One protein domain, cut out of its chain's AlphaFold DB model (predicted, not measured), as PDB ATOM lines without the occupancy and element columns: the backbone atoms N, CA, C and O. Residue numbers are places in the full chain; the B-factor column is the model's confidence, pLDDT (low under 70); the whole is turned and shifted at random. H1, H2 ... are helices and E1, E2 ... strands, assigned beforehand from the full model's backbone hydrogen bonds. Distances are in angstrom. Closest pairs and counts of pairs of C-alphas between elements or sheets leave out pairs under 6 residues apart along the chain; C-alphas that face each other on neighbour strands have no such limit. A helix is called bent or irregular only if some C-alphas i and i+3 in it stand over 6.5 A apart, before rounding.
ATOM      1  N   HIS A 327     318.689 285.120 198.555       86.31
ATOM      2  CA  HIS A 327     317.818 286.262 198.225       86.31
ATOM      3  C   HIS A 327     318.374 287.174 197.113       86.31
ATOM      4  O   HIS A 327     317.614 287.700 196.301       86.31
ATOM      5  N   LEU A 328     319.700 287.346 197.028       88.31
ATOM      6  CA  LEU A 328     320.331 288.116 195.948       88.31
ATOM      7  C   LEU A 328     320.136 287.459 194.572       88.31
ATOM      8  O   LEU A 328     319.872 288.161 193.596       88.31
ATOM      9  N   ASP A 329     320.269 286.135 194.481       87.00
ATOM     10  CA  ASP A 329     320.113 285.408 193.218       87.00
ATOM     11  C   ASP A 329     318.645 285.446 192.755       87.00
ATOM     12  O   ASP A 329     318.375 285.694 191.575       87.00
ATOM     13  N   ALA A 330     317.702 285.352 193.700       85.75
ATOM     14  CA  ALA A 330     316.277 285.577 193.457       85.75
ATOM     15  C   ALA A 330     315.997 286.989 192.922       85.75
ATOM     16  O   ALA A 330     315.357 287.150 191.881       85.75
ATOM     17  N   LEU A 331     316.542 288.015 193.586       90.50
ATOM     18  CA  LEU A 331     316.380 289.414 193.194       90.50
ATOM     19  C   LEU A 331     316.903 289.672 191.774       90.50
ATOM     20  O   LEU A 331     316.237 290.348 190.988       90.50
ATOM     21  N   LEU A 332     318.079 289.137 191.431       91.56
ATOM     22  CA  LEU A 332     318.660 289.260 190.092       91.56
ATOM     23  C   LEU A 332     317.794 288.560 189.042       91.56
ATOM     24  O   LEU A 332     317.519 289.137 187.993       91.56
ATOM     25  N   PHE A 333     317.342 287.336 189.310       88.69
ATOM     26  CA  PHE A 333     316.513 286.583 188.373       88.69
ATOM     27  C   PHE A 333     315.185 287.298 188.079       88.69
ATOM     28  O   PHE A 333     314.858 287.555 186.916       88.69
ATOM     29  N   GLU A 334     314.452 287.691 189.121       88.12
ATOM     30  CA  GLU A 334     313.129 288.311 188.998       88.12
ATOM     31  C   GLU A 334     313.147 289.684 188.318       88.12
ATOM     32  O   GLU A 334     312.164 290.080 187.694       88.12
ATOM     33  N   THR A 335     314.256 290.419 188.405       92.81
ATOM     34  CA  THR A 335     314.402 291.743 187.778       92.81
ATOM     35  C   THR A 335     315.012 291.658 186.376       92.81
ATOM     36  O   THR A 335     314.559 292.359 185.465       92.81
ATOM     37  N   LEU A 336     315.994 290.779 186.145       93.12
ATOM     38  CA  LEU A 336     316.648 290.635 184.840       93.12
ATOM     39  C   LEU A 336     315.773 289.912 183.814       93.12
ATOM     40  O   LEU A 336     315.821 290.276 182.638       93.12
ATOM     41  N   VAL A 337     314.952 288.934 184.213       90.25
ATOM     42  CA  VAL A 337     314.073 288.208 183.277       90.25
ATOM     43  C   VAL A 337     313.075 289.153 182.587       90.25
ATOM     44  O   VAL A 337     313.047 289.177 181.351       90.25
ATOM     45  N   PRO A 338     312.307 290.006 183.297       91.19
ATOM     46  CA  PRO A 338     311.432 290.990 182.660       91.19
ATOM     47  C   PRO A 338     312.174 292.001 181.783       91.19
ATOM     48  O   PRO A 338     311.642 292.392 180.742       91.19
ATOM     49  N   LEU A 339     313.391 292.417 182.156       92.25
ATOM     50  CA  LEU A 339     314.213 293.320 181.339       92.25
ATOM     51  C   LEU A 339     314.722 292.633 180.065       92.25
ATOM     52  O   LEU A 339     314.697 293.224 178.984       92.25
ATOM     53  N   GLY A 340     315.122 291.366 180.158       91.12
ATOM     54  CA  GLY A 340     315.503 290.544 179.012       91.12
ATOM     55  C   GLY A 340     314.330 290.331 178.056       91.12
ATOM     56  O   GLY A 340     314.462 290.545 176.851       91.12
ATOM     57  N   LEU A 341     313.148 290.002 178.586       90.06
ATOM     58  CA  LEU A 341     311.917 289.883 177.797       90.06
ATOM     59  C   LEU A 341     311.527 291.215 177.137       90.06
ATOM     60  O   LEU A 341     311.092 291.224 175.982       90.06
ATOM     61  N   PHE A 342     311.736 292.349 177.810       89.44
ATOM     62  CA  PHE A 342     311.553 293.669 177.206       89.44
ATOM     63  C   PHE A 342     312.502 293.898 176.027       89.44
ATOM     64  O   PHE A 342     312.067 294.274 174.940       89.44
ATOM     65  N   ALA A 343     313.795 293.616 176.204       90.56
ATOM     66  CA  ALA A 343     314.791 293.774 175.150       90.56
ATOM     67  C   ALA A 343     314.495 292.870 173.941       90.56
ATOM     68  O   ALA A 343     314.574 293.320 172.796       90.56
ATOM     69  N   LEU A 344     314.083 291.620 174.180       90.12
ATOM     70  CA  LEU A 344     313.709 290.667 173.133       90.12
ATOM     71  C   LEU A 344     312.441 291.091 172.386       90.12
ATOM     72  O   LEU A 344     312.400 291.026 171.156       90.12
ATOM     73  N   THR A 345     311.410 291.553 173.097       86.50
ATOM     74  CA  THR A 345     310.177 292.045 172.462       86.50
ATOM     75  C   THR A 345     310.435 293.317 171.664       86.50
ATOM     76  O   THR A 345     309.954 293.430 170.534       86.50
ATOM     77  N   LEU A 346     311.265 294.227 172.177       85.62
ATOM     78  CA  LEU A 346     311.697 295.425 171.465       85.62
ATOM     79  C   LEU A 346     312.491 295.063 170.204       85.62
ATOM     80  O   LEU A 346     312.143 295.529 169.119       85.62
ATOM     81  N   LEU A 347     313.470 294.161 170.302       87.62
ATOM     82  CA  LEU A 347     314.226 293.659 169.153       87.62
ATOM     83  C   LEU A 347     313.299 293.032 168.106       87.62
ATOM     84  O   LEU A 347     313.371 293.386 166.929       87.62
ATOM     85  N   HIS A 348     312.375 292.166 168.531       86.00
ATOM     86  CA  HIS A 348     311.388 291.559 167.644       86.00
ATOM     87  C   HIS A 348     310.533 292.625 166.947       86.00
ATOM     88  O   HIS A 348     310.333 292.554 165.734       86.00
ATOM     89  N   THR A 349     310.065 293.653 167.666       82.19
ATOM     90  CA  THR A 349     309.290 294.741 167.047       82.19
ATOM     91  C   THR A 349     310.109 295.539 166.032       82.19
ATOM     92  O   THR A 349     309.596 295.851 164.958       82.19
ATOM     93  N   VAL A 350     311.384 295.824 166.313       84.75
ATOM     94  CA  VAL A 350     312.280 296.549 165.398       84.75
ATOM     95  C   VAL A 350     312.557 295.729 164.137       84.75
ATOM     96  O   VAL A 350     312.462 296.261 163.030       84.75
ATOM     97  N   VAL A 351     312.841 294.432 164.282       86.44
ATOM     98  CA  VAL A 351     313.069 293.516 163.154       86.44
ATOM     99  C   VAL A 351     311.812 293.393 162.292       86.44
ATOM    100  O   VAL A 351     311.896 293.540 161.076       86.44
ATOM    101  N   GLN A 352     310.638 293.211 162.904       83.94
ATOM    102  CA  GLN A 352     309.363 293.138 162.178       83.94
ATOM    103  C   GLN A 352     309.062 294.429 161.412       83.94
ATOM    104  O   GLN A 352     308.657 294.361 160.254       83.94
ATOM    105  N   ARG A 353     309.318 295.606 162.008       81.75
ATOM    106  CA  ARG A 353     309.155 296.896 161.312       81.75
ATOM    107  C   ARG A 353     310.074 297.031 160.103       81.75
ATOM    108  O   ARG A 353     309.661 297.611 159.104       81.75
ATOM    109  N   ARG A 354     311.306 296.513 160.185       83.88
ATOM    110  CA  ARG A 354     312.254 296.527 159.060       83.88
ATOM    111  C   ARG A 354     311.876 295.536 157.959       83.88
ATOM    112  O   ARG A 354     311.997 295.878 156.790       83.88
ATOM    113  N   MET A 355     311.433 294.333 158.324       84.38
ATOM    114  CA  MET A 355     311.103 293.265 157.370       84.38
ATOM    115  C   MET A 355     309.742 293.470 156.688       84.38
ATOM    116  O   MET A 355     309.580 293.133 155.519       84.38
ATOM    117  N   HIS A 356     308.762 294.021 157.406       80.81
ATOM    118  CA  HIS A 356     307.403 294.241 156.913       80.81
ATOM    119  C   HIS A 356     306.950 295.683 157.189       80.81
ATOM    120  O   HIS A 356     306.162 295.917 158.113       80.81
ATOM    121  N   PRO A 357     307.418 296.662 156.391       70.38
ATOM    122  CA  PRO A 357     306.938 298.037 156.476       70.38
ATOM    123  C   PRO A 357     305.437 298.070 156.143       70.38
ATOM    124  O   PRO A 357     305.044 297.892 154.994       70.38
ATOM    125  N   GLY A 358     304.591 298.229 157.166       65.19
ATOM    126  CA  GLY A 358     303.129 298.311 157.034       65.19
ATOM    127  C   GLY A 358     302.319 297.296 157.851       65.19
ATOM    128  O   GLY A 358     301.098 297.403 157.888       65.19
ATOM    129  N   LYS A 359     302.951 296.326 158.529       65.25
ATOM    130  CA  LYS A 359     302.253 295.420 159.459       65.25
ATOM    131  C   LYS A 359     302.516 295.847 160.901       65.25
ATOM    132  O   LYS A 359     303.662 295.806 161.340       65.25
ATOM    133  N   ASP A 360     301.469 296.227 161.636       63.72
ATOM    134  CA  ASP A 360     301.602 296.729 163.009       63.72
ATOM    135  C   ASP A 360     302.192 295.688 163.976       63.72
ATOM    136  O   ASP A 360     301.540 294.683 164.290       63.72
ATOM    137  N   PRO A 361     303.398 295.922 164.530       63.69
ATOM    138  CA  PRO A 361     304.029 295.027 165.489       63.69
ATOM    139  C   PRO A 361     303.721 295.421 166.943       63.69
ATOM    140  O   PRO A 361     304.465 295.052 167.844       63.69
ATOM    141  N   SER A 362     302.648 296.179 167.208       66.00
ATOM    142  CA  SER A 362     302.312 296.704 168.546       66.00
ATOM    143  C   SER A 362     301.752 295.649 169.515       66.00
ATOM    144  O   SER A 362     301.853 295.807 170.731       66.00
ATOM    145  N   ARG A 363     301.220 294.533 169.001       72.88
ATOM    146  CA  ARG A 363     300.651 293.428 169.800       72.88
ATOM    147  C   ARG A 363     301.616 292.769 170.805       72.88
ATOM    148  O   ARG A 363     301.221 292.644 171.960       72.88
ATOM    149  N   PRO A 364     302.845 292.344 170.440       76.56
ATOM    150  CA  PRO A 364     303.788 291.766 171.406       76.56
ATOM    151  C   PRO A 364     304.148 292.733 172.541       76.56
ATOM    152  O   PRO A 364     304.280 292.305 173.682       76.56
ATOM    153  N   MET A 365     304.238 294.035 172.252       78.19
ATOM    154  CA  MET A 365     304.500 295.060 173.265       78.19
ATOM    155  C   MET A 365     303.333 295.198 174.255       78.19
ATOM    156  O   MET A 365     303.558 295.297 175.457       78.19
ATOM    157  N   ALA A 366     302.085 295.158 173.773       76.44
ATOM    158  CA  ALA A 366     300.898 295.189 174.633       76.44
ATOM    159  C   ALA A 366     300.870 294.014 175.623       76.44
ATOM    160  O   ALA A 366     300.620 294.203 176.810       76.44
ATOM    161  N   LEU A 367     301.167 292.807 175.124       78.06
ATOM    162  CA  LEU A 367     301.202 291.587 175.931       78.06
ATOM    163  C   LEU A 367     302.318 291.627 176.978       78.06
ATOM    164  O   LEU A 367     302.087 291.235 178.118       78.06
ATOM    165  N   TYR A 368     303.497 292.143 176.617       84.81
ATOM    166  CA  TYR A 368     304.588 292.343 177.570       84.81
ATOM    167  C   TYR A 368     304.179 293.290 178.703       84.81
ATOM    168  O   TYR A 368     304.338 292.949 179.870       84.81
ATOM    169  N   VAL A 369     303.613 294.454 178.371       81.94
ATOM    170  CA  VAL A 369     303.176 295.445 179.367       81.94
ATOM    171  C   VAL A 369     302.123 294.847 180.307       81.94
ATOM    172  O   VAL A 369     302.203 295.033 181.519       81.94
ATOM    173  N   GLN A 370     301.179 294.068 179.774       78.75
ATOM    174  CA  GLN A 370     300.180 293.372 180.585       78.75
ATOM    175  C   GLN A 370     300.805 292.328 181.524       78.75
ATOM    176  O   GLN A 370     300.432 292.269 182.693       78.75
ATOM    177  N   ALA A 371     301.769 291.539 181.044       82.38
ATOM    178  CA  ALA A 371     302.492 290.577 181.873       82.38
ATOM    179  C   ALA A 371     303.319 291.278 182.965       82.38
ATOM    180  O   ALA A 371     303.277 290.869 184.124       82.38
ATOM    181  N   LEU A 372     304.001 292.377 182.623       86.94
ATOM    182  CA  LEU A 372     304.777 293.174 183.571       86.94
ATOM    183  C   LEU A 372     303.895 293.696 184.711       86.94
ATOM    184  O   LEU A 372     304.291 293.594 185.866       86.94
ATOM    185  N   PHE A 373     302.681 294.183 184.426       82.44
ATOM    186  CA  PHE A 373     301.761 294.642 185.474       82.44
ATOM    187  C   PHE A 373     301.329 293.543 186.447       82.44
ATOM    188  O   PHE A 373     301.034 293.845 187.604       82.44
ATOM    189  N   LEU A 374     301.274 292.282 186.017       80.44
ATOM    190  CA  LEU A 374     300.909 291.177 186.903       80.44
ATOM    191  C   LEU A 374     302.038 290.846 187.884       80.44
ATOM    192  O   LEU A 374     301.762 290.670 189.068       80.44
ATOM    193  N   VAL A 375     303.284 290.851 187.406       86.00
ATOM    194  CA  VAL A 375     304.477 290.475 188.187       86.00
ATOM    195  C   VAL A 375     305.070 291.666 188.964       86.00
ATOM    196  O   VAL A 375     305.789 291.481 189.941       86.00
ATOM    197  N   LEU A 376     304.722 292.906 188.598       88.50
ATOM    198  CA  LEU A 376     305.277 294.128 189.193       88.50
ATOM    199  C   LEU A 376     305.248 294.178 190.735       88.50
ATOM    200  O   LEU A 376     306.276 294.557 191.299       88.50
ATOM    201  N   PRO A 377     304.150 293.841 191.446       86.38
ATOM    202  CA  PRO A 377     304.142 293.929 192.908       86.38
ATOM    203  C   PRO A 377     305.094 292.936 193.566       86.38
ATOM    204  O   PRO A 377     305.659 293.264 194.600       86.38
ATOM    205  N   VAL A 378     305.291 291.767 192.954       84.50
ATOM    206  CA  VAL A 378     306.169 290.695 193.447       84.50
ATOM    207  C   VAL A 378     307.612 291.171 193.413       84.50
ATOM    208  O   VAL A 378     308.261 291.269 194.450       84.50
ATOM    209  N   ILE A 379     308.049 291.624 192.232       90.19
ATOM    210  CA  ILE A 379     309.386 292.191 192.016       90.19
ATOM    211  C   ILE A 379     309.603 293.374 192.964       90.19
ATOM    212  O   ILE A 379     310.639 293.505 193.608       90.19
ATOM    213  N   SER A 380     308.597 294.241 193.084       92.06
ATOM    214  CA  SER A 380     308.665 295.429 193.939       92.06
ATOM    215  C   SER A 380     308.743 295.072 195.430       92.06
ATOM    216  O   SER A 380     309.448 295.739 196.190       92.06
ATOM    217  N   GLN A 381     308.059 294.012 195.869       88.44
ATOM    218  CA  GLN A 381     308.147 293.509 197.237       88.44
ATOM    219  C   GLN A 381     309.531 292.905 197.512       88.44
ATOM    220  O   GLN A 381     310.149 293.224 198.524       88.44
ATOM    221  N   ARG A 382     310.069 292.104 196.589       88.75
ATOM    222  CA  ARG A 382     311.429 291.552 196.684       88.75
ATOM    223  C   ARG A 382     312.503 292.639 196.750       88.75
ATOM    224  O   ARG A 382     313.403 292.561 197.589       88.75
ATOM    225  N   ILE A 383     312.368 293.705 195.955       92.81
ATOM    226  CA  ILE A 383     313.248 294.884 196.030       92.81
ATOM    227  C   ILE A 383     313.146 295.550 197.408       92.81
ATOM    228  O   ILE A 383     314.167 295.762 198.053       92.81
ATOM    229  N   THR A 384     311.936 295.855 197.888       91.06
ATOM    230  CA  THR A 384     311.751 296.569 199.169       91.06
ATOM    231  C   THR A 384     312.242 295.770 200.376       91.06
ATOM    232  O   THR A 384     312.924 296.331 201.233       91.06
ATOM    233  N   LYS A 385     312.019 294.450 200.397       87.56
ATOM    234  CA  LYS A 385     312.552 293.544 201.427       87.56
ATOM    235  C   LYS A 385     314.083 293.474 201.463       87.56
ATOM    236  O   LYS A 385     314.648 293.095 202.482       87.56
ATOM    237  N   SER A 386     314.766 293.885 200.392       90.38
ATOM    238  CA  SER A 386     316.236 293.925 200.341       90.38
ATOM    239  C   SER A 386     316.842 295.042 201.207       90.38
ATOM    240  O   SER A 386     318.055 295.071 201.404       90.38
ATOM    241  N   PHE A 387     316.024 295.966 201.725       90.19
ATOM    242  CA  PHE A 387     316.488 297.100 202.531       90.19
ATOM    243  C   PHE A 387     316.261 296.945 204.042       90.19
ATOM    244  O   PHE A 387     316.782 297.768 204.792       90.19
ATOM    245  N   SER A 388     315.517 295.928 204.496       87.38
ATOM    246  CA  SER A 388     315.240 295.712 205.928       87.38
ATOM    247  C   SER A 388     316.233 294.722 206.550       87.38
ATOM    248  O   SER A 388     316.513 293.655 205.994       87.38
ATOM    249  N   CYS A 389     316.795 295.108 207.695       89.38
ATOM    250  CA  CYS A 389     317.811 294.364 208.436       89.38
ATOM    251  C   CYS A 389     317.357 294.133 209.876       89.38
ATOM    252  O   CYS A 389     317.021 295.079 210.591       89.38
ATOM    253  N   SER A 390     317.455 292.887 210.329       86.44
ATOM    254  CA  SER A 390     317.167 292.489 211.704       86.44
ATOM    255  C   SER A 390     318.444 292.518 212.547       86.44
ATOM    256  O   SER A 390     319.471 291.955 212.161       86.44
ATOM    257  N   PHE A 391     318.384 293.159 213.718       89.31
ATOM    258  CA  PHE A 391     319.523 293.318 214.632       89.31
ATOM    259  C   PHE A 391     319.365 292.464 215.896       89.31
ATOM    260  O   PHE A 391     318.340 292.525 216.576       89.31
ATOM    261  N   TYR A 392     320.425 291.750 216.272       89.06
ATOM    262  CA  TYR A 392     320.465 290.845 217.423       89.06
ATOM    263  C   TYR A 392     321.640 291.182 218.358       89.06
ATOM    264  O   TYR A 392     322.638 291.770 217.932       89.06
ATOM    265  N   ASP A 393     321.504 290.851 219.649       87.56
ATOM    266  CA  ASP A 393     322.513 291.056 220.704       87.56
ATOM    267  C   ASP A 393     323.194 292.439 220.676       87.56
ATOM    268  O   ASP A 393     324.414 292.560 220.577       87.56
ATOM    269  N   GLY A 394     322.402 293.514 220.726       83.88
ATOM    270  CA  GLY A 394     322.945 294.878 220.739       83.88
ATOM    271  C   GLY A 394     323.618 295.291 219.424       83.88
ATOM    272  O   GLY A 394     324.582 296.047 219.453       83.88
ATOM    273  N   ARG A 395     323.103 294.806 218.280       85.00
ATOM    274  CA  ARG A 395     323.625 295.013 216.908       85.00
ATOM    275  C   ARG A 395     324.929 294.276 216.594       85.00
ATOM    276  O   ARG A 395     325.530 294.535 215.555       85.00
ATOM    277  N   ARG A 396     325.357 293.341 217.448       87.88
ATOM    278  CA  ARG A 396     326.538 292.510 217.182       87.88
ATOM    279  C   ARG A 396     326.335 291.593 215.978       87.88
ATOM    280  O   ARG A 396     327.271 291.376 215.221       87.88
ATOM    281  N   PHE A 397     325.121 291.076 215.817       89.31
ATOM    282  CA  PHE A 397     324.731 290.286 214.659       89.31
ATOM    283  C   PHE A 397     323.616 291.019 213.920       89.31
ATOM    284  O   PHE A 397     322.618 291.407 214.531       89.31
ATOM    285  N   ALA A 398     323.799 291.240 212.622       91.50
ATOM    286  CA  ALA A 398     322.839 291.943 211.784       91.50
ATOM    287  C   ALA A 398     322.689 291.198 210.459       91.50
ATOM    288  O   ALA A 398     323.639 291.127 209.676       91.50
ATOM    289  N   PHE A 399     321.498 290.657 210.224       90.62
ATOM    290  CA  PHE A 399     321.185 289.847 209.049       90.62
ATOM    291  C   PHE A 399     319.998 290.436 208.297       90.62
ATOM    292  O   PHE A 399     319.149 291.110 208.886       90.62
ATOM    293  N   LEU A 400     319.936 290.178 206.995       88.62
ATOM    294  CA  LEU A 400     318.823 290.602 206.157       88.62
ATOM    295  C   LEU A 400     317.523 289.914 206.605       88.62
ATOM    296  O   LEU A 400     317.466 288.689 206.714       88.62
ATOM    297  N   SER A 401     316.457 290.690 206.812       81.88
ATOM    298  CA  SER A 401     315.171 290.163 207.298       81.88
ATOM    299  C   SER A 401     314.481 289.246 206.281       81.88
ATOM    300  O   SER A 401     313.720 288.362 206.661       81.88
ATOM    301  N   ALA A 402     314.767 289.433 204.989       76.56
ATOM    302  CA  ALA A 402     314.237 288.618 203.895       76.56
ATOM    303  C   ALA A 402     314.884 287.226 203.778       76.56
ATOM    304  O   ALA A 402     314.349 286.363 203.088       76.56
ATOM    305  N   GLY A 403     316.041 287.020 204.407       77.56
ATOM    306  CA  GLY A 403     316.808 285.786 204.309       77.56
ATOM    307  C   GLY A 403     318.137 285.950 205.039       77.56
ATOM    308  O   GLY A 403     318.975 286.737 204.592       77.56
ATOM    309  N   PRO A 404     318.370 285.239 206.153       80.44
ATOM    310  CA  PRO A 404     319.481 285.556 207.037       80.44
ATOM    311  C   PRO A 404     320.834 285.004 206.545       80.44
ATOM    312  O   PRO A 404     321.805 285.008 207.294       80.44
ATOM    313  N   SER A 405     320.936 284.592 205.274       84.62
ATOM    314  CA  SER A 405     322.204 284.219 204.630       84.62
ATOM    315  C   SER A 405     323.115 285.413 204.320       84.62
ATOM    316  O   SER A 405     324.308 285.235 204.077       84.62
ATOM    317  N   ILE A 406     322.585 286.643 204.354       88.00
ATOM    318  CA  ILE A 406     323.337 287.870 204.067       88.00
ATOM    319  C   ILE A 406     323.468 288.725 205.331       88.00
ATOM    320  O   ILE A 406     322.477 289.179 205.905       88.00
ATOM    321  N   GLU A 407     324.709 289.004 205.724       90.88
ATOM    322  CA  GLU A 407     325.035 289.952 206.793       90.88
ATOM    323  C   GLU A 407     324.954 291.403 206.299       90.88
ATOM    324  O   GLU A 407     325.544 291.756 205.275       90.88
ATOM    325  N   CYS A 408     324.293 292.280 207.060       92.06
ATOM    326  CA  CYS A 408     324.045 293.673 206.659       92.06
ATOM    327  C   CYS A 408     325.301 294.565 206.634       92.06
ATOM    328  O   CYS A 408     325.263 295.678 206.117       92.06
ATOM    329  N   TYR A 409     326.424 294.089 207.175       90.56
ATOM    330  CA  TYR A 409     327.714 294.787 207.127       90.56
ATOM    331  C   TYR A 409     328.663 294.243 206.049       90.56
ATOM    332  O   TYR A 409     329.766 294.759 205.896       90.56
ATOM    333  N   SER A 410     328.250 293.220 205.296       92.31
ATOM    334  CA  SER A 410     329.069 292.601 204.252       92.31
ATOM    335  C   SER A 410     329.127 293.454 202.976       92.31
ATOM    336  O   SER A 410     328.148 294.102 202.600       92.31
ATOM    337  N   ASP A 411     330.233 293.374 202.229       92.69
ATOM    338  CA  ASP A 411     330.347 293.959 200.882       92.69
ATOM    339  C   ASP A 411     329.255 293.433 199.936       92.69
ATOM    340  O   ASP A 411     328.741 294.159 199.080       92.69
ATOM    341  N   ARG A 412     328.838 292.172 200.133       90.56
ATOM    342  CA  ARG A 412     327.752 291.541 199.369       90.56
ATOM    343  C   ARG A 412     326.417 292.262 199.588       90.56
ATOM    344  O   ARG A 412     325.666 292.443 198.629       90.56
ATOM    345  N   TYR A 413     326.147 292.723 200.813       92.31
ATOM    346  CA  TYR A 413     324.957 293.515 201.127       92.31
ATOM    347  C   TYR A 413     325.008 294.888 200.457       92.31
ATOM    348  O   TYR A 413     324.025 295.296 199.849       92.31
ATOM    349  N   TRP A 414     326.148 295.582 200.480       93.25
ATOM    350  CA  TRP A 414     326.274 296.892 199.829       93.25
ATOM    351  C   TRP A 414     326.090 296.831 198.310       93.25
ATOM    352  O   TRP A 414     325.441 297.708 197.734       93.25
ATOM    353  N   PHE A 415     326.598 295.781 197.659       93.56
ATOM    354  CA  PHE A 415     326.314 295.527 196.246       93.56
ATOM    355  C   PHE A 415     324.810 295.341 196.000       93.56
ATOM    356  O   PHE A 415     324.237 296.001 195.130       93.56
ATOM    357  N   MET A 416     324.159 294.486 196.795       93.75
ATOM    358  CA  MET A 416     322.715 294.252 196.716       93.75
ATOM    359  C   MET A 416     321.915 295.534 196.973       93.75
ATOM    360  O   MET A 416     320.960 295.809 196.254       93.75
ATOM    361  N   TYR A 417     322.321 296.341 197.952       93.25
ATOM    362  CA  TYR A 417     321.686 297.607 198.297       93.25
ATOM    363  C   TYR A 417     321.735 298.583 197.118       93.25
ATOM    364  O   TYR A 417     320.701 299.100 196.693       93.25
ATOM    365  N   ALA A 418     322.917 298.794 196.529       94.88
ATOM    366  CA  ALA A 418     323.080 299.666 195.367       94.88
ATOM    367  C   ALA A 418     322.262 299.173 194.162       94.88
ATOM    368  O   ALA A 418     321.589 299.963 193.492       94.88
ATOM    369  N   TYR A 419     322.266 297.860 193.916       95.50
ATOM    370  CA  TYR A 419     321.446 297.237 192.881       95.50
ATOM    371  C   TYR A 419     319.945 297.451 193.127       95.50
ATOM    372  O   TYR A 419     319.219 297.884 192.229       95.50
ATOM    373  N   GLY A 420     319.487 297.213 194.358       94.25
ATOM    374  CA  GLY A 420     318.107 297.405 194.786       94.25
ATOM    375  C   GLY A 420     317.637 298.843 194.589       94.25
ATOM    376  O   GLY A 420     316.545 299.051 194.070       94.25
ATOM    377  N   VAL A 421     318.460 299.847 194.924       94.31
ATOM    378  CA  VAL A 421     318.129 301.269 194.708       94.31
ATOM    379  C   VAL A 421     317.927 301.569 193.221       94.31
ATOM    380  O   VAL A 421     316.946 302.215 192.846       94.31
ATOM    381  N   CYS A 422     318.799 301.053 192.351       95.12
ATOM    382  CA  CYS A 422     318.632 301.182 190.903       95.12
ATOM    383  C   CYS A 422     317.324 300.533 190.422       95.12
ATOM    384  O   CYS A 422     316.582 301.137 189.644       95.12
ATOM    385  N   MET A 423     317.002 299.331 190.906       95.69
ATOM    386  CA  MET A 423     315.775 298.626 190.522       95.69
ATOM    387  C   MET A 423     314.507 299.269 191.103       95.69
ATOM    388  O   MET A 423     313.472 299.267 190.436       95.69
ATOM    389  N   MET A 424     314.582 299.906 192.276       93.88
ATOM    390  CA  MET A 424     313.490 300.687 192.875       93.88
ATOM    391  C   MET A 424     313.059 301.844 191.959       93.88
ATOM    392  O   MET A 424     311.865 302.104 191.778       93.88
ATOM    393  N   LEU A 425     314.034 302.510 191.328       93.31
ATOM    394  CA  LEU A 425     313.785 303.582 190.364       93.31
ATOM    395  C   LEU A 425     313.179 303.068 189.053       93.31
ATOM    396  O   LEU A 425     312.405 303.789 188.430       93.31
ATOM    397  N   ILE A 426     313.494 301.840 188.636       93.62
ATOM    398  CA  ILE A 426     313.012 301.263 187.372       93.62
ATOM    399  C   ILE A 426     311.596 300.695 187.526       93.62
ATOM    400  O   ILE A 426     310.708 301.018 186.736       93.62
ATOM    401  N   PHE A 427     311.367 299.867 188.545       93.94
ATOM    402  CA  PHE A 427     310.138 299.090 188.679       93.94
ATOM    403  C   PHE A 427     309.062 299.848 189.487       93.94
ATOM    404  O   PHE A 427     308.168 300.405 188.839       93.94
ATOM    405  N   PRO A 428     309.135 299.957 190.834       92.69
ATOM    406  CA  PRO A 428     308.138 300.660 191.648       92.69
ATOM    407  C   PRO A 428     307.861 302.105 191.228       92.69
ATOM    408  O   PRO A 428     306.708 302.522 191.199       92.69
ATOM    409  N   ILE A 429     308.903 302.881 190.909       92.38
ATOM    410  CA  ILE A 429     308.768 304.318 190.620       92.38
ATOM    411  C   ILE A 429     308.686 304.568 189.111       92.38
ATOM    412  O   ILE A 429     307.813 305.296 188.632       92.38
ATOM    413  N   GLY A 430     309.578 303.942 188.344       92.38
ATOM    414  CA  GLY A 430     309.700 304.159 186.907       92.38
ATOM    415  C   GLY A 430     308.492 303.668 186.124       92.38
ATOM    416  O   GLY A 430     308.038 304.369 185.222       92.38
ATOM    417  N   THR A 431     307.910 302.519 186.487       90.75
ATOM    418  CA  THR A 431     306.790 301.943 185.723       90.75
ATOM    419  C   THR A 431     305.520 302.806 185.806       90.75
ATOM    420  O   THR A 431     304.978 303.137 184.745       90.75
ATOM    421  N   PRO A 432     305.047 303.257 186.992       90.94
ATOM    422  CA  PRO A 432     303.912 304.182 187.069       90.94
ATOM    423  C   PRO A 432     304.162 305.517 186.354       90.94
ATOM    424  O   PRO A 432     303.274 306.011 185.659       90.94
ATOM    425  N   LEU A 433     305.369 306.092 186.469       92.69
ATOM    426  CA  LEU A 433     305.723 307.347 185.791       92.69
ATOM    427  C   LEU A 433     305.775 307.184 184.265       92.69
ATOM    428  O   LEU A 433     305.251 308.023 183.528       92.69
ATOM    429  N   ALA A 434     306.355 306.089 183.775       89.81
ATOM    430  CA  ALA A 434     306.372 305.753 182.356       89.81
ATOM    431  C   ALA A 434     304.946 305.561 181.820       89.81
ATOM    432  O   ALA A 434     304.606 306.081 180.761       89.81
ATOM    433  N   MET A 435     304.070 304.886 182.569       87.94
ATOM    434  CA  MET A 435     302.666 304.745 182.182       87.94
ATOM    435  C   MET A 435     301.948 306.098 182.136       87.94
ATOM    436  O   MET A 435     301.260 306.393 181.158       87.94
ATOM    437  N   LEU A 436     302.138 306.945 183.150       91.44
ATOM    438  CA  LEU A 436     301.496 308.256 183.228       91.44
ATOM    439  C   LEU A 436     301.935 309.171 182.081       91.44
ATOM    440  O   LEU A 436     301.094 309.799 181.441       91.44
ATOM    441  N   THR A 437     303.236 309.226 181.792       90.75
ATOM    442  CA  THR A 437     303.791 310.022 180.683       90.75
ATOM    443  C   THR A 437     303.300 309.529 179.324       90.75
ATOM    444  O   THR A 437     302.909 310.337 178.478       90.75
ATOM    445  N   MET A 438     303.230 308.209 179.129       87.19
ATOM    446  CA  MET A 438     302.690 307.617 177.905       87.19
ATOM    447  C   MET A 438     301.193 307.904 177.741       87.19
ATOM    448  O   MET A 438     300.768 308.255 176.644       87.19
ATOM    449  N   LEU A 439     300.391 307.822 178.808       88.50
ATOM    450  CA  LEU A 439     298.963 308.156 178.766       88.50
ATOM    451  C   LEU A 439     298.718 309.659 178.573       88.50
ATOM    452  O   LEU A 439     297.829 310.043 177.811       88.50
ATOM    453  N   ALA A 440     299.532 310.512 179.199       90.06
ATOM    454  CA  ALA A 440     299.442 311.962 179.062       90.06
ATOM    455  C   ALA A 440     299.642 312.419 177.608       90.06
ATOM    456  O   ALA A 440     298.975 313.356 177.168       90.06
ATOM    457  N   LYS A 441     300.477 311.712 176.831       90.06
ATOM    458  CA  LYS A 441     300.661 311.964 175.391       90.06
ATOM    459  C   LYS A 441     299.360 311.826 174.585       90.06
ATOM    460  O   LYS A 441     299.175 312.541 173.608       90.06
ATOM    461  N   TYR A 442     298.451 310.942 175.000       88.25
ATOM    462  CA  TYR A 442     297.156 310.708 174.344       88.25
ATOM    463  C   TYR A 442     295.984 311.397 175.063       88.25
ATOM    464  O   TYR A 442     294.821 311.150 174.733       88.25
ATOM    465  N   ARG A 443     296.262 312.283 176.032       89.06
ATOM    466  CA  ARG A 443     295.251 312.942 176.876       89.06
ATOM    467  C   ARG A 443     294.149 313.625 176.074       89.06
ATOM    468  O   ARG A 443     292.992 313.523 176.462       89.06
ATOM    469  N   GLU A 444     294.487 314.318 174.989       87.25
ATOM    470  CA  GLU A 444     293.509 315.072 174.189       87.25
ATOM    471  C   GLU A 444     292.509 314.164 173.465       87.25
ATOM    472  O   GLU A 444     291.329 314.492 173.375       87.25
ATOM    473  N   HIS A 445     292.961 312.993 173.008       86.56
ATOM    474  CA  HIS A 445     292.103 311.998 172.357       86.56
ATOM    475  C   HIS A 445     291.283 311.222 173.392       86.56
ATOM    476  O   HIS A 445     290.129 310.864 173.157       86.56
ATOM    477  N   LEU A 446     291.858 311.000 174.578       87.06
ATOM    478  CA  LEU A 446     291.151 310.402 175.697       87.06
ATOM    479  C   LEU A 446     290.061 311.357 176.200       87.06
ATOM    480  O   LEU A 446     288.887 311.003 176.162       87.06
ATOM    481  N   ASN A 447     290.389 312.549 176.685       89.50
ATOM    482  CA  ASN A 447     289.431 313.462 177.310       89.50
ATOM    483  C   ASN A 447     289.329 314.798 176.556       89.50
ATOM    484  O   ASN A 447     289.816 315.818 177.057       89.50
ATOM    485  N   PRO A 448     288.709 314.811 175.366       88.12
ATOM    486  CA  PRO A 448     288.495 316.043 174.627       88.12
ATOM    487  C   PRO A 448     287.522 316.958 175.381       88.12
ATOM    488  O   PRO A 448     286.467 316.532 175.857       88.12
ATOM    489  N   VAL A 449     287.885 318.234 175.496       86.25
ATOM    490  CA  VAL A 449     287.108 319.241 176.232       86.25
ATOM    491  C   VAL A 449     285.856 319.626 175.434       86.25
ATOM    492  O   VAL A 449     285.920 319.801 174.220       86.25
ATOM    493  N   GLY A 450     284.712 319.778 176.112       85.44
ATOM    494  CA  GLY A 450     283.490 320.346 175.521       85.44
ATOM    495  C   GLY A 450     282.511 319.353 174.883       85.44
ATOM    496  O   GLY A 450     281.513 319.788 174.316       85.44
ATOM    497  N   MET A 451     282.739 318.039 174.988       85.81
ATOM    498  CA  MET A 451     281.791 317.010 174.531       85.81
ATOM    499  C   MET A 451     281.136 316.253 175.701       85.81
ATOM    500  O   MET A 451     281.785 316.034 176.728       85.81
ATOM    501  N   PRO A 452     279.872 315.805 175.556       89.19
ATOM    502  CA  PRO A 452     279.220 314.958 176.551       89.19
ATOM    503  C   PRO A 452     279.888 313.576 176.644       89.19
ATOM    504  O   PRO A 452     280.332 313.003 175.647       89.19
ATOM    505  N   GLU A 453     279.925 313.017 177.856       87.19
ATOM    506  CA  GLU A 453     280.671 311.796 178.199       87.19
ATOM    507  C   GLU A 453     280.303 310.578 177.332       87.19
ATOM    508  O   GLU A 453     281.191 309.861 176.872       87.19
ATOM    509  N   SER A 454     279.015 310.370 177.047       86.12
ATOM    510  CA  SER A 454     278.530 309.244 176.232       86.12
ATOM    511  C   SER A 454     279.081 309.265 174.803       86.12
ATOM    512  O   SER A 454     279.468 308.223 174.270       86.12
ATOM    513  N   VAL A 455     279.183 310.453 174.202       87.19
ATOM    514  CA  VAL A 455     279.720 310.643 172.846       87.19
ATOM    515  C   VAL A 455     281.225 310.387 172.827       87.19
ATOM    516  O   VAL A 455     281.723 309.708 171.928       87.19
ATOM    517  N   VAL A 456     281.951 310.859 173.845       88.50
ATOM    518  CA  VAL A 456     283.396 310.615 173.978       88.50
ATOM    519  C   VAL A 456     283.690 309.119 174.124       88.50
ATOM    520  O   VAL A 456     284.572 308.600 173.443       88.50
ATOM    521  N   VAL A 457     282.926 308.402 174.955       87.19
ATOM    522  CA  VAL A 457     283.071 306.945 175.133       87.19
ATOM    523  C   VAL A 457     282.850 306.187 173.820       87.19
ATOM    524  O   VAL A 457     283.605 305.263 173.516       87.19
ATOM    525  N   GLN A 458     281.858 306.585 173.020       85.00
ATOM    526  CA  GLN A 458     281.607 305.986 171.706       85.00
ATOM    527  C   GLN A 458     282.759 306.271 170.728       85.00
ATOM    528  O   GLN A 458     283.228 305.365 170.040       85.00
ATOM    529  N   ARG A 459     283.243 307.521 170.698       85.69
ATOM    530  CA  ARG A 459     284.309 307.981 169.795       85.69
ATOM    531  C   ARG A 459     285.631 307.262 170.049       85.69
ATOM    532  O   ARG A 459     286.254 306.803 169.099       85.69
ATOM    533  N   ARG A 460     286.016 307.091 171.318       87.69
ATOM    534  CA  ARG A 460     287.259 306.406 171.725       87.69
ATOM    535  C   ARG A 460     287.396 304.991 171.165       87.69
ATOM    536  O   ARG A 460     288.508 304.562 170.893       87.69
ATOM    537  N   LYS A 461     286.286 304.260 171.002       81.19
ATOM    538  CA  LYS A 461     286.304 302.880 170.482       81.19
ATOM    539  C   LYS A 461     286.709 302.796 169.011       81.19
ATOM    540  O   LYS A 461     287.222 301.764 168.594       81.19
ATOM    541  N   ASN A 462     286.463 303.862 168.251       82.44
ATOM    542  CA  ASN A 462     286.633 303.898 166.799       82.44
ATOM    543  C   ASN A 462     287.762 304.844 166.362       82.44
ATOM    544  O   ASN A 462     287.952 305.052 165.167       82.44
ATOM    545  N   ASP A 463     288.477 305.450 167.308       83.12
ATOM    546  CA  ASP A 463     289.552 306.388 167.014       83.12
ATOM    547  C   ASP A 463     290.821 305.621 166.591       83.12
ATOM    548  O   ASP A 463     291.351 304.838 167.388       83.12
ATOM    549  N   PRO A 464     291.321 305.820 165.357       80.12
ATOM    550  CA  PRO A 464     292.450 305.057 164.831       80.12
ATOM    551  C   PRO A 464     293.731 305.265 165.652       80.12
ATOM    552  O   PRO A 464     294.476 304.313 165.869       80.12
ATOM    553  N   VAL A 465     293.943 306.465 166.205       82.56
ATOM    554  CA  VAL A 465     295.137 306.793 167.002       82.56
ATOM    555  C   VAL A 465     295.138 306.026 168.326       82.56
ATOM    556  O   VAL A 465     296.179 305.554 168.785       82.56
ATOM    557  N   LEU A 466     293.963 305.892 168.948       80.75
ATOM    558  CA  LEU A 466     293.783 305.185 170.219       80.75
ATOM    559  C   LEU A 466     293.829 303.659 170.034       80.75
ATOM    560  O   LEU A 466     294.345 302.961 170.903       80.75
ATOM    561  N   VAL A 467     293.322 303.140 168.911       73.25
ATOM    562  CA  VAL A 467     293.295 301.696 168.606       73.25
ATOM    563  C   VAL A 467     294.688 301.143 168.279       73.25
ATOM    564  O   VAL A 467     294.991 300.000 168.624       73.25
ATOM    565  N   GLU A 468     295.558 301.943 167.659       72.50
ATOM    566  CA  GLU A 468     296.939 301.545 167.339       72.50
ATOM    567  C   GLU A 468     297.878 301.582 168.558       72.50
ATOM    568  O   GLU A 468     298.905 300.890 168.588       72.50
ATOM    569  N   ALA A 469     297.529 302.358 169.588       75.94
ATOM    570  CA  ALA A 469     298.336 302.536 170.786       75.94
ATOM    571  C   ALA A 469     298.058 301.430 171.833       75.94
ATOM    572  O   ALA A 469     297.013 301.429 172.485       75.94
ATOM    573  N   PRO A 470     299.009 300.515 172.106       70.56
ATOM    574  CA  PRO A 470     298.760 299.359 172.974       70.56
ATOM    575  C   PRO A 470     298.469 299.733 174.438       70.56
ATOM    576  O   PRO A 470     297.720 299.045 175.123       70.56
ATOM    577  N   ILE A 471     299.030 300.849 174.915       75.56
ATOM    578  CA  ILE A 471     298.902 301.326 176.305       75.56
ATOM    579  C   ILE A 471     297.516 301.932 176.567       75.56
ATOM    580  O   ILE A 471     297.015 301.916 177.689       75.56
ATOM    581  N   VAL A 472     296.855 302.428 175.521       78.88
ATOM    582  CA  VAL A 472     295.545 303.074 175.624       78.88
ATOM    583  C   VAL A 472     294.448 302.069 175.993       78.88
ATOM    584  O   VAL A 472     293.464 302.450 176.627       78.88
ATOM    585  N   SER A 473     294.645 300.779 175.696       76.31
ATOM    586  CA  SER A 473     293.739 299.694 176.101       76.31
ATOM    587  C   SER A 473     293.442 299.709 177.607       76.31
ATOM    588  O   SER A 473     292.306 299.474 178.015       76.31
ATOM    589  N   PHE A 474     294.430 300.077 178.429       77.69
ATOM    590  CA  PHE A 474     294.265 300.196 179.878       77.69
ATOM    591  C   PHE A 474     293.410 301.408 180.277       77.69
ATOM    592  O   PHE A 474     292.653 301.333 181.235       77.69
ATOM    593  N   ALA A 475     293.457 302.510 179.523       84.94
ATOM    594  CA  ALA A 475     292.713 303.733 179.834       84.94
ATOM    595  C   ALA A 475     291.260 303.735 179.316       84.94
ATOM    596  O   ALA A 475     290.417 304.461 179.844       84.94
ATOM    597  N   ILE A 476     290.944 302.934 178.290       83.94
ATOM    598  CA  ILE A 476     289.616 302.913 177.640       83.94
ATOM    599  C   ILE A 476     288.502 302.399 178.571       83.94
ATOM    600  O   ILE A 476     287.338 302.745 178.373       83.94
ATOM    601  N   ILE A 477     288.840 301.607 179.591       86.19
ATOM    602  CA  ILE A 477     287.881 301.023 180.549       86.19
ATOM    603  C   ILE A 477     287.315 302.101 181.501       86.19
ATOM    604  O   ILE A 477     286.217 301.956 182.054       86.19
ATOM    605  N   PHE A 478     288.038 303.213 181.654       90.94
ATOM    606  CA  PHE A 478     287.711 304.298 182.570       90.94
ATOM    607  C   PHE A 478     286.951 305.439 181.894       90.94
ATOM    608  O   PHE A 478     287.126 305.755 180.710       90.94
ATOM    609  N   ARG A 479     286.118 306.113 182.688       90.94
ATOM    610  CA  ARG A 479     285.412 307.330 182.294       90.94
ATOM    611  C   ARG A 479     286.392 308.415 181.857       90.94
ATOM    612  O   ARG A 479     287.519 308.463 182.354       90.94
ATOM    613  N   PRO A 480     285.987 309.353 180.983       89.69
ATOM    614  CA  PRO A 480     286.949 310.249 180.370       89.69
ATOM    615  C   PRO A 480     287.738 311.158 181.297       89.69
ATOM    616  O   PRO A 480     288.927 311.379 181.072       89.69
ATOM    617  N   LYS A 481     287.108 311.599 182.383       90.12
ATOM    618  CA  LYS A 481     287.750 312.413 183.419       90.12
ATOM    619  C   LYS A 481     288.871 311.667 184.158       90.12
ATOM    620  O   LYS A 481     289.838 312.296 184.572       90.12
ATOM    621  N   TRP A 482     288.771 310.342 184.259       92.44
ATOM    622  CA  TRP A 482     289.646 309.469 185.052       92.44
ATOM    623  C   TRP A 482     290.615 308.657 184.179       92.44
ATOM    624  O   TRP A 482     290.936 307.514 184.479       92.44
ATOM    625  N   TRP A 483     291.105 309.234 183.081       90.94
ATOM    626  CA  TRP A 483     292.009 308.551 182.139       90.94
ATOM    627  C   TRP A 483     293.328 308.053 182.764       90.94
ATOM    628  O   TRP A 483     293.965 307.163 182.209       90.94
ATOM    629  N   TRP A 484     293.734 308.615 183.905       91.56
ATOM    630  CA  TRP A 484     294.940 308.262 184.664       91.56
ATOM    631  C   TRP A 484     294.678 307.249 185.793       91.56
ATOM    632  O   TRP A 484     295.597 306.928 186.545       91.56
ATOM    633  N   TRP A 485     293.447 306.744 185.935       93.12
ATOM    634  CA  TRP A 485     293.046 305.897 187.066       93.12
ATOM    635  C   TRP A 485     293.890 304.631 187.222       93.12
ATOM    636  O   TRP A 485     294.158 304.191 188.336       93.12
TER     637      TRP A 485
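What this domain is: This is residues 327 to 485 of the 730 residues of the protein "Hypothetical protein" of Florenciella parvula (UniProt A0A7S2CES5). Two long helices, H1 and H3, open as a loose V from their first ends, and the bent helix H2 lies between them: its arm H2a folds back along H1 as a helical hairpin and its arm H2b bridges H1 and H3 near the closed end. The small strand hairpin E1 and E2 sticks out beyond that closed end, while the short helices H4 to H7 gather loosely at the far end of H3. The printed part has 159 residues with seven named helices and two named strands, in the order H1 H2 E1 E2 H3 H4 H5 H6 H7; the two-stranded sheet is antiparallel and the class is mostly helix. The whole is loose, with a radius of gyration of the C-alphas of 21.2 A, and flat, spanning 67 by 41 by 18 A.

How they stand to each other: E1, residues 389 to 392, and E2, residues 397 to 400, form an antiparallel hairpin at 156 degrees; N 390 and O 399 are 2.8 A apart, within hydrogen-bond range. H2, residues 362 to 385, was assigned as one helix by its hydrogen bonds but is bent, with C-alphas 374 and 377 7.4 A apart; its arms H2a, residues 362 to 374, and H2b, residues 377 to 385, stand at a steep tilt of 49 degrees. H2b touches H3, residues 411 to 441, through residues 420 to 428 of H3 alone; the closest C-alphas, of Ile 383 and Gly 420, are 5.6 A apart, and the tilt of 37 degrees, opposite ways, is only just steep. H1, residues 327 to 355, touches H2a, opposite ways at a shallow tilt of 14 degrees, through residues 338 to 349 of H1 alone; the closest C-alphas, of Thr 345 and Met 365, are 6.5 A apart. H1 and H3 are close but not clearly touching, the C-alphas of Leu 328 and Met 416 being closest at 6.6 A. H4, residues 443 to 446, and H5, residues 453 to 462, only just touch, with 3 pairs of C-alphas within 8 A, the closest being Leu 446 and Arg 460 at 6.8 A. H6, residues 464 to 468, and H7, residues 472 to 475, are close but not clearly touching, their closest C-alphas, of Leu 466 and Val 472, 6.1 A apart. Every O i to N i+4 pair is within hydrogen-bond range in H2a, H2b and H6, against 23 of 25 in H1, 23 of 27 in H3 and 4 of 6 in H5; H4 and H7 are too short for such a pair.

Where its parts are: H1 begins at C-alpha 327 (317.818, 286.262, 198.225) and is 42.0 A long; H2a measures 19.2 A and H2b 12.0 A. H3, 43.1 A long, ends at C-alpha 441 (300.661, 311.964, 175.391) and has a kink of 38 degrees near residue 432. H5 is 15.1 A long, and H7 ends at C-alpha 475 (292.713, 303.733, 179.834).

The domain as a whole: The two C-alphas farthest apart, of Asp 393 and Val 455, are 67.1 A apart. The printed part has no cut and no long link, and residues 354 to 359 stand free. The mean pLDDT of the printed part is 86.4, with residues 358 to 362 under 70.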